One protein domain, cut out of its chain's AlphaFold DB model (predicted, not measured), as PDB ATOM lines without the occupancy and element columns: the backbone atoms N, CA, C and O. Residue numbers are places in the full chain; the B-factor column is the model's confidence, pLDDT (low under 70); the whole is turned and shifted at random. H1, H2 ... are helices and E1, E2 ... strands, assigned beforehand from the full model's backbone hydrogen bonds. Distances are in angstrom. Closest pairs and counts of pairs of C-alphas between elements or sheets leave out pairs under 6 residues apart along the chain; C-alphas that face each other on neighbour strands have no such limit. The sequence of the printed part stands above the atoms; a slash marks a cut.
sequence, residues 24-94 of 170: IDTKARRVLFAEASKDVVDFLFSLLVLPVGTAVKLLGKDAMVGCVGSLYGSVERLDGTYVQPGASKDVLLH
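Overview. This is residues 24 to 94 of the 170 residues of an uncharacterized protein of Hordeum vulgare subsp. vulgare (UniProt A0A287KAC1). A long arm of strand E1 and helix H1 reaches away from a small cluster of helices H2, H3 and H4; in the arm residues 26 to 31 and 35 to 46 stick out. The printed part has 71 residues, with one named strand and four named helices in the order E1, H1, H2, H3, H4 along the chain; of the 41 residues in named elements helices hold 34 and the strand 7, and the class is mostly helix. It is extended, a rod of 59 by 25 by 15 A, with a radius of gyration of the C-alphas of 18.3 A.

Along the chain. E1, residues 30 to 36, spans 17.2 A from C-alpha 30 at (-12.269, 16.207, -47.829). H1, residues 38 to 48, spans 15.5 A, H2, residues 52 to 59, 10.6 A, and H3, residues 67 to 77, 15.2 A. H4, residues 90 to 93, spans 5.0 A to C-alpha 93 at (22.328, -0.876, -46.106).

Arrangement. E1 pairs with no named strand, and E1 and H1 meet only through their link. H1 is close to but not clearly touching H2, C-alphas 47 and 55 being closest at 7.6 A. H2 touches H3 about perpendicular at 76 degrees, closest at C-alphas 53 and 72, 6.7 A. H4 touches H3, closest at C-alphas 93 and 76, 7.0 A, and only just touches H2, with 3 pairs of C-alphas within 8 A, closest 53 and 93 at 5.2 A. In H1, H2 and H3 every O i to N i+4 pair is within hydrogen-bond range; H4 is too short for one.

Size, cuts and confidence. The C-alphas farthest apart, Lys 27 and Pro 85, are 61.5 A apart. The printed part has no cut, the link H3 to H4 is long, and no printed residue is under 70 in pLDDT.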
ATOM      1  N   ILE A  24     -11.292  21.912 -43.841       97.75
ATOM      2  CA  ILE A  24     -12.018  20.677 -44.158       97.75
ATOM      3  C   ILE A  24     -13.428  21.021 -44.631       97.75
ATOM      4  O   ILE A  24     -14.172  21.707 -43.931       97.75
ATOM      5  N   ASP A  25     -13.816  20.487 -45.787       97.44
ATOM      6  CA  ASP A  25     -15.222  20.398 -46.171       97.44
ATOM      7  C   ASP A  25     -15.832  19.174 -45.486       97.44
ATOM      8  O   ASP A  25     -15.584  18.023 -45.865       97.44
ATOM      9  N   THR A  26     -16.627  19.420 -44.450       97.19
ATOM     10  CA  THR A  26     -17.261  18.365 -43.655       97.19
ATOM     11  C   THR A  26     -18.397  17.667 -44.396       97.19
ATOM     12  O   THR A  26     -18.661  16.495 -44.119       97.19
ATOM     13  N   LYS A  27     -19.039  18.332 -45.368       97.56
ATOM     14  CA  LYS A  27     -20.105  17.731 -46.182       97.56
ATOM     15  C   LYS A  27     -19.515  16.769 -47.208       97.56
ATOM     16  O   LYS A  27     -19.969  15.632 -47.304       97.56
ATOM     17  N   ALA A  28     -18.476  17.198 -47.927       97.25
ATOM     18  CA  ALA A  28     -17.794  16.373 -48.929       97.25
ATOM     19  C   ALA A  28     -16.700  15.455 -48.345       97.25
ATOM     20  O   ALA A  28     -16.071  14.706 -49.096       97.25
ATOM     21  N   ARG A  29     -16.468  15.516 -47.024       96.38
ATOM     22  CA  ARG A  29     -15.469  14.736 -46.271       96.38
ATOM     23  C   ARG A  29     -14.067  14.795 -46.887       96.38
ATOM     24  O   ARG A  29     -13.416  13.767 -47.061       96.38
ATOM     25  N   ARG A  30     -13.597  15.999 -47.224       97.12
ATOM     26  CA  ARG A  30     -12.269  16.207 -47.829       97.12
ATOM     27  C   ARG A  30     -11.539  17.409 -47.245       97.12
ATOM     28  O   ARG A  30     -12.160  18.390 -46.844       97.12
ATOM     29  N   VAL A  31     -10.211  17.334 -47.239       96.75
ATOM     30  CA  VAL A  31      -9.332  18.464 -46.916       96.75
ATOM     31  C   VAL A  31      -9.210  19.345 -48.159       96.75
ATOM     32  O   VAL A  31      -8.884  18.848 -49.233       96.75
ATOM     33  N   LEU A  32      -9.500  20.636 -48.017       97.19
ATOM     34  CA  LEU A  32      -9.376  21.632 -49.081       97.19
ATOM     35  C   LEU A  32      -7.987  22.276 -49.083       97.19
ATOM     36  O   LEU A  32      -7.399  22.459 -50.142       97.19
ATOM     37  N   PHE A  33      -7.460  22.591 -47.896       96.50
ATOM     38  CA  PHE A  33      -6.145  23.211 -47.727       96.50
ATOM     39  C   PHE A  33      -5.463  22.714 -46.454       96.50
ATOM     40  O   PHE A  33      -6.132  22.368 -45.478       96.50
ATOM     41  N   ALA A  34      -4.133  22.733 -46.465       96.50
ATOM     42  CA  ALA A  34      -3.294  22.494 -45.303       96.50
ATOM     43  C   ALA A  34      -2.253  23.614 -45.196       96.50
ATOM     44  O   ALA A  34      -1.462  23.819 -46.114       96.50
ATOM     45  N   GLU A  35      -2.261  24.332 -44.080       96.25
ATOM     46  CA  GLU A  35      -1.242  25.315 -43.718       96.25
ATOM     47  C   GLU A  35      -0.306  24.673 -42.689       96.25
ATOM     48  O   GLU A  35      -0.752  24.167 -41.655       96.25
ATOM     49  N   ALA A  36       0.990  24.661 -42.988       94.38
ATOM     50  CA  ALA A  36       2.009  24.010 -42.177       94.38
ATOM     51  C   ALA A  36       2.936  25.050 -41.545       94.38
ATOM     52  O   ALA A  36       3.325  26.015 -42.206       94.38
ATOM     53  N   SER A  37       3.325  24.840 -40.284       92.00
ATOM     54  CA  SER A  37       4.391  25.645 -39.685       92.00
ATOM     55  C   SER A  37       5.735  25.364 -40.368       92.00
ATOM     56  O   SER A  37       5.930  24.316 -40.992       92.00
ATOM     57  N   LYS A  38       6.694  26.283 -40.209       88.81
ATOM     58  CA  LYS A  38       8.066  26.103 -40.706       88.81
ATOM     59  C   LYS A  38       8.671  24.773 -40.242       88.81
ATOM     60  O   LYS A  38       9.264  24.074 -41.049       88.81
ATOM     61  N   ASP A  39       8.462  24.398 -38.982       88.38
ATOM     62  CA  ASP A  39       9.026  23.167 -38.417       88.38
ATOM     63  C   ASP A  39       8.477  21.905 -39.099       88.38
ATOM     64  O   ASP A  39       9.215  20.949 -39.325       88.38
ATOM     65  N   VAL A  40       7.198  21.904 -39.489       91.38
ATOM     66  CA  VAL A  40       6.611  20.795 -40.259       91.38
ATOM     67  C   VAL A  40       7.246  20.704 -41.640       91.38
ATOM     68  O   VAL A  40       7.577  19.615 -42.102       91.38
ATOM     69  N   VAL A  41       7.424  21.844 -42.302       89.88
ATOM     70  CA  VAL A  41       8.035  21.896 -43.631       89.88
ATOM     71  C   VAL A  41       9.491  21.425 -43.565       89.88
ATOM     72  O   VAL A  41       9.875  20.539 -44.326       89.88
ATOM     73  N   ASP A  42      10.270  21.928 -42.607       86.94
ATOM     74  CA  ASP A  42      11.657  21.513 -42.373       86.94
ATOM     75  C   ASP A  42      11.755  20.011 -42.065       86.94
ATOM     76  O   ASP A  42      12.633  19.327 -42.595       86.94
ATOM     77  N   PHE A  43      10.825  19.469 -41.273       87.06
ATOM     78  CA  PHE A  43      10.730  18.031 -41.027       87.06
ATOM     79  C   PHE A  43      10.498  17.242 -42.321       87.06
ATOM     80  O   PHE A  43      11.238  16.296 -42.601       87.06
ATOM     81  N   LEU A  44       9.532  17.642 -43.154       89.69
ATOM     82  CA  LEU A  44       9.262  16.963 -44.425       89.69
ATOM     83  C   LEU A  44      10.478  16.996 -45.355       89.69
ATOM     84  O   LEU A  44      10.847  15.965 -45.916       89.69
ATOM     85  N   PHE A  45      11.152  18.141 -45.476       86.94
ATOM     86  CA  PHE A  45      12.378  18.236 -46.270       86.94
ATOM     87  C   PHE A  45      13.514  17.398 -45.688       86.94
ATOM     88  O   PHE A  45      14.251  16.771 -46.446       86.94
ATOM     89  N   SER A  46      13.639  17.318 -44.362       85.44
ATOM     90  CA  SER A  46      14.658  16.477 -43.733       85.44
ATOM     91  C   SER A  46      14.486  14.996 -44.093       85.44
ATOM     92  O   SER A  46      15.490  14.327 -44.340       85.44
ATOM     93  N   LEU A  47      13.243  14.507 -44.238       85.31
ATOM     94  CA  LEU A  47      12.951  13.150 -44.716       85.31
ATOM     95  C   LEU A  47      13.404  12.931 -46.164       85.31
ATOM     96  O   LEU A  47      13.907  11.859 -46.489       85.31
ATOM     97  N   LEU A  48      13.262  13.942 -47.028       85.75
ATOM     98  CA  LEU A  48      13.663  13.858 -48.440       85.75
ATOM     99  C   LEU A  48      15.183  13.798 -48.627       85.75
ATOM    100  O   LEU A  48      15.658  13.301 -49.645       85.75
ATOM    101  N   VAL A  49      15.949  14.294 -47.653       86.50
ATOM    102  CA  VAL A  49      17.416  14.235 -47.678       86.50
ATOM    103  C   VAL A  49      17.942  12.903 -47.118       86.50
ATOM    104  O   VAL A  49      19.139  12.619 -47.211       86.50
ATOM    105  N   LEU A  50      17.077  12.056 -46.551       86.94
ATOM    106  CA  LEU A  50      17.497  10.755 -46.050       86.94
ATOM    107  C   LEU A  50      17.834   9.803 -47.199       86.94
ATOM    108  O   LEU A  50      17.009   9.580 -48.088       86.94
ATOM    109  N   PRO A  51      19.005   9.148 -47.153       87.50
ATOM    110  CA  PRO A  51      19.257   7.998 -47.997       87.50
ATOM    111  C   PRO A  51      18.181   6.932 -47.770       87.50
ATOM    112  O   PRO A  51      17.754   6.688 -46.638       87.50
ATOM    113  N   VAL A  52      17.806   6.228 -48.839       87.31
ATOM    114  CA  VAL A  52      16.774   5.180 -48.794       87.31
ATOM    115  C   VAL A  52      17.056   4.145 -47.700       87.31
ATOM    116  O   VAL A  52      16.156   3.785 -46.947       87.31
ATOM    117  N   GLY A  53      18.314   3.713 -47.551       85.94
ATOM    118  CA  GLY A  53      18.692   2.760 -46.506       85.94
ATOM    119  C   GLY A  53      18.457   3.278 -45.083       85.94
ATOM    120  O   GLY A  53      18.051   2.513 -44.209       85.94
ATOM    121  N   THR A  54      18.627   4.583 -44.849       87.38
ATOM    122  CA  THR A  54      18.302   5.208 -43.559       87.38
ATOM    123  C   THR A  54      16.794   5.251 -43.338       87.38
ATOM    124  O   THR A  54      16.334   4.884 -42.259       87.38
ATOM    125  N   ALA A  55      16.019   5.649 -44.351       86.94
ATOM    126  CA  ALA A  55      14.563   5.713 -44.253       86.94
ATOM    127  C   ALA A  55      13.949   4.335 -43.944       86.94
ATOM    128  O   ALA A  55      13.124   4.217 -43.040       86.94
ATOM    129  N   VAL A  56      14.412   3.280 -44.624       88.06
ATOM    130  CA  VAL A  56      13.975   1.897 -44.365       88.06
ATOM    131  C   VAL A  56      14.326   1.455 -42.941       88.06
ATOM    132  O   VAL A  56      13.527   0.786 -42.292       88.06
ATOM    133  N   LYS A  57      15.490   1.855 -42.418       84.25
ATOM    134  CA  LYS A  57      15.893   1.537 -41.040       84.25
ATOM    135  C   LYS A  57      15.032   2.250 -39.992       84.25
ATOM    136  O   LYS A  57      14.763   1.663 -38.950       84.25
ATOM    137  N   LEU A  58      14.616   3.489 -40.258       83.75
ATOM    138  CA  LEU A  58      13.763   4.265 -39.352       83.75
ATOM    139  C   LEU A  58      12.323   3.759 -39.329       83.75
ATOM    140  O   LEU A  58      11.736   3.645 -38.258       83.75
ATOM    141  N   LEU A  59      11.751   3.477 -40.502       84.88
ATOM    142  CA  LEU A  59      10.350   3.063 -40.614       84.88
ATOM    143  C   LEU A  59      10.166   1.556 -40.392       84.88
ATOM    144  O   LEU A  59       9.070   1.112 -40.067       84.88
ATOM    145  N   GLY A  60      11.238   0.777 -40.535       84.06
ATOM    146  CA  GLY A  60      11.191  -0.676 -40.528       84.06
ATOM    147  C   GLY A  60      10.945  -1.238 -41.927       84.06
ATOM    148  O   GLY A  60      10.296  -0.629 -42.779       84.06
ATOM    149  N   LYS A  61      11.482  -2.435 -42.171       79.56
ATOM    150  CA  LYS A  61      11.432  -3.089 -43.488       79.56
ATOM    151  C   LYS A  61       9.999  -3.443 -43.891       79.56
ATOM    152  O   LYS A  61       9.636  -3.243 -45.044       79.56
ATOM    153  N   ASP A  62       9.179  -3.869 -42.933       81.38
ATOM    154  CA  ASP A  62       7.788  -4.273 -43.174       81.38
ATOM    155  C   ASP A  62       6.868  -3.087 -43.497       81.38
ATOM    156  O   ASP A  62       5.875  -3.239 -44.204       81.38
ATOM    157  N   ALA A  63       7.219  -1.884 -43.029       83.69
ATOM    158  CA  ALA A  63       6.488  -0.658 -43.342       83.69
ATOM    159  C   ALA A  63       6.797  -0.126 -44.754       83.69
ATOM    160  O   ALA A  63       6.065   0.715 -45.278       83.69
ATOM    161  N   MET A  64       7.878  -0.602 -45.382       83.94
ATOM    162  CA  MET A  64       8.338  -0.158 -46.697       83.94
ATOM    163  C   MET A  64       7.862  -1.107 -47.793       83.94
ATOM    164  O   MET A  64       8.601  -1.960 -48.277       83.94
ATOM    165  N   VAL A  65       6.612  -0.933 -48.220       81.25
ATOM    166  CA  VAL A  65       6.013  -1.720 -49.309       81.25
ATOM    167  C   VAL A  65       6.274  -1.051 -50.667       81.25
ATOM    168  O   VAL A  65       6.308   0.173 -50.783       81.25
ATOM    169  N   GLY A  66       6.459  -1.849 -51.722       87.56
ATOM    170  CA  GLY A  66       6.610  -1.365 -53.098       87.56
ATOM    171  C   GLY A  66       8.063  -1.291 -53.570       87.56
ATOM    172  O   GLY A  66       8.887  -2.146 -53.235       87.56
ATOM    173  N   CYS A  67       8.381  -0.292 -54.398       89.38
ATOM    174  CA  CYS A  67       9.679  -0.198 -55.072       89.38
ATOM    175  C   CYS A  67      10.841   0.039 -54.099       89.38
ATOM    176  O   CYS A  67      11.895  -0.570 -54.257       89.38
ATOM    177  N   VAL A  68      10.637   0.861 -53.067       89.25
ATOM    178  CA  VAL A  68      11.666   1.190 -52.069       89.25
ATOM    179  C   VAL A  68      12.074  -0.043 -51.260       89.25
ATOM    180  O   VAL A  68      13.261  -0.358 -51.181       89.25
ATOM    181  N   GLY A  69      11.103  -0.785 -50.721       89.75
ATOM    182  CA  GLY A  69      11.372  -2.039 -50.011       89.75
ATOM    183  C   GLY A  69      11.988  -3.105 -50.912       89.75
ATOM    184  O   GLY A  69      12.929  -3.791 -50.511       89.75
ATOM    185  N   SER A  70      11.526  -3.194 -52.164       91.62
ATOM    186  CA  SER A  70      12.090  -4.118 -53.159       91.62
ATOM    187  C   SER A  70      13.551  -3.792 -53.479       91.62
ATOM    188  O   SER A  70      14.385  -4.698 -53.537       91.62
ATOM    189  N   LEU A  71      13.882  -2.506 -53.644       91.81
ATOM    190  CA  LEU A  71      15.247  -2.039 -53.875       91.81
ATOM    191  C   LEU A  71      16.143  -2.363 -52.676       91.81
ATOM    192  O   LEU A  71      17.199  -2.967 -52.855       91.81
ATOM    193  N   TYR A  72      15.699  -2.039 -51.457       91.81
ATOM    194  CA  TYR A  72      16.452  -2.342 -50.238       91.81
ATOM    195  C   TYR A  72      16.706  -3.848 -50.080       91.81
ATOM    196  O   TYR A  72      17.843  -4.269 -49.877       91.81
ATOM    197  N   GLY A  73      15.673  -4.678 -50.259       90.88
ATOM    198  CA  GLY A  73      15.806  -6.136 -50.205       90.88
ATOM    199  C   GLY A  73      16.704  -6.706 -51.309       90.88
ATOM    200  O   GLY A  73      17.369  -7.719 -51.107       90.88
ATOM    201  N   SER A  74      16.762  -6.060 -52.476       92.19
ATOM    202  CA  SER A  74      17.684  -6.452 -53.551       92.19
ATOM    203  C   SER A  74      19.137  -6.180 -53.172       92.19
ATOM    204  O   SER A  74      19.975  -7.055 -53.364       92.19
ATOM    205  N   VAL A  75      19.430  -5.022 -52.567       92.00
ATOM    206  CA  VAL A  75      20.769  -4.713 -52.033       92.00
ATOM    207  C   VAL A  75      21.141  -5.670 -50.902       92.00
ATOM    208  O   VAL A  75      22.280  -6.114 -50.823       92.00
ATOM    209  N   GLU A  76      20.193  -6.053 -50.050       91.31
ATOM    210  CA  GLU A  76      20.449  -7.016 -48.977       91.31
ATOM    211  C   GLU A  76      20.856  -8.396 -49.517       91.31
ATOM    212  O   GLU A  76      21.831  -8.984 -49.037       91.31
ATOM    213  N   ARG A  77      20.171  -8.873 -50.564       93.56
ATOM    214  CA  ARG A  77      20.471 -10.145 -51.242       93.56
ATOM    215  C   ARG A  77      21.646 -10.068 -52.220       93.56
ATOM    216  O   ARG A  77      22.062 -11.108 -52.721       93.56
ATOM    217  N   LEU A  78      22.172  -8.875 -52.497       93.81
ATOM    218  CA  LEU A  78      23.302  -8.693 -53.401       93.81
ATOM    219  C   LEU A  78      24.538  -9.418 -52.855       93.81
ATOM    220  O   LEU A  78      24.903  -9.254 -51.682       93.81
ATOM    221  N   ASP A  79      25.179 -10.201 -53.716       91.75
ATOM    222  CA  ASP A  79      26.442 -10.855 -53.394       91.75
ATOM    223  C   ASP A  79      27.597  -9.840 -53.372       91.75
ATOM    224  O   ASP A  79      27.631  -8.887 -54.157       91.75
ATOM    225  N   GLY A  80      28.552 -10.044 -52.464       87.44
ATOM    226  CA  GLY A  80      29.715  -9.172 -52.310       87.44
ATOM    227  C   GLY A  80      30.597  -9.091 -53.558       87.44
ATOM    228  O   GLY A  80      31.270  -8.080 -53.738       87.44
ATOM    229  N   THR A  81      30.557 -10.081 -54.458       90.81
ATOM    230  CA  THR A  81      31.321 -10.060 -55.719       90.81
ATOM    231  C   THR A  81      30.893  -8.949 -56.675       90.81
ATOM    232  O   THR A  81      31.666  -8.568 -57.551       90.81
ATOM    233  N   TYR A  82      29.667  -8.439 -56.534       90.69
ATOM    234  CA  TYR A  82      29.150  -7.325 -57.337       90.69
ATOM    235  C   TYR A  82      29.405  -5.958 -56.695       90.69
ATOM    236  O   TYR A  82      29.085  -4.925 -57.285       90.69
ATOM    237  N   VAL A  83      29.967  -5.938 -55.486       89.88
ATOM    238  CA  VAL A  83      30.387  -4.719 -54.800       89.88
ATOM    239  C   VAL A  83      31.840  -4.434 -55.167       89.88
ATOM    240  O   VAL A  83      32.635  -5.348 -55.376       89.88
ATOM    241  N   GLN A  84      32.198  -3.150 -55.270       85.38
ATOM    242  CA  GLN A  84      33.570  -2.758 -55.578       85.38
ATOM    243  C   GLN A  84      34.544  -3.414 -54.575       85.38
ATOM    244  O   GLN A  84      34.302  -3.328 -53.368       85.38
ATOM    245  N   PRO A  85      35.652  -4.027 -55.033       81.88
ATOM    246  CA  PRO A  85      36.661  -4.580 -54.138       81.88
ATOM    247  C   PRO A  85      37.120  -3.540 -53.107       81.88
ATOM    248  O   PRO A  85      37.450  -2.410 -53.466       81.88
ATOM    249  N   GLY A  86      37.104  -3.914 -51.825       78.69
ATOM    250  CA  GLY A  86      37.428  -3.021 -50.705       78.69
ATOM    251  C   GLY A  86      36.263  -2.167 -50.182       78.69
ATOM    252  O   GLY A  86      36.399  -1.550 -49.127       78.69
ATOM    253  N   ALA A  87      35.107  -2.148 -50.853       82.19
ATOM    254  CA  ALA A  87      33.892  -1.513 -50.343       82.19
ATOM    255  C   ALA A  87      33.015  -2.518 -49.575       82.19
ATOM    256  O   ALA A  87      32.907  -3.687 -49.939       82.19
ATOM    257  N   SER A  88      32.361  -2.056 -48.506       84.81
ATOM    258  CA  SER A  88      31.434  -2.871 -47.711       84.81
ATOM    259  C   SER A  88      29.992  -2.671 -48.183       84.81
ATOM    260  O   SER A  88      29.512  -1.541 -48.307       84.81
ATOM    261  N   LYS A  89      29.278  -3.785 -48.385       89.19
ATOM    262  CA  LYS A  89      27.833  -3.802 -48.658       89.19
ATOM    263  C   LYS A  89      27.028  -3.160 -47.524       89.19
ATOM    264  O   LYS A  89      26.005  -2.527 -47.781       89.19
ATOM    265  N   ASP A  90      27.507  -3.264 -46.287       87.25
ATOM    266  CA  ASP A  90      26.855  -2.684 -45.110       87.25
ATOM    267  C   ASP A  90      26.734  -1.165 -45.213       87.25
ATOM    268  O   ASP A  90      25.763  -0.600 -44.724       87.25
ATOM    269  N   VAL A  91      27.652  -0.494 -45.918       86.94
ATOM    270  CA  VAL A  91      27.571   0.957 -46.161       86.94
ATOM    271  C   VAL A  91      26.342   1.317 -47.006       86.94
ATOM    272  O   VAL A  91      25.754   2.378 -46.806       86.94
ATOM    273  N   LEU A  92      25.914   0.433 -47.913       87.19
ATOM    274  CA  LEU A  92      24.711   0.630 -48.734       87.19
ATOM    275  C   LEU A  92      23.423   0.391 -47.933       87.19
ATOM    276  O   LEU A  92      22.416   1.060 -48.160       87.19
ATOM    277  N   LEU A  93      23.458  -0.549 -46.985       88.81
ATOM    278  CA  LEU A  93      22.328  -0.876 -46.106       88.81
ATOM    279  C   LEU A  93      22.206   0.092 -44.922       88.81
ATOM    280  O   LEU A  93      21.108   0.294 -44.390       88.81
ATOM    281  N   HIS A  94      23.323   0.697 -44.519       85.94
ATOM    282  CA  HIS A  94      23.452   1.616 -43.392       85.94
ATOM    283  C   HIS A  94      24.213   2.893 -43.783       85.94
ATOM    284  O   HIS A  94      25.263   3.201 -43.211       85.94
TER     285      HIS A  94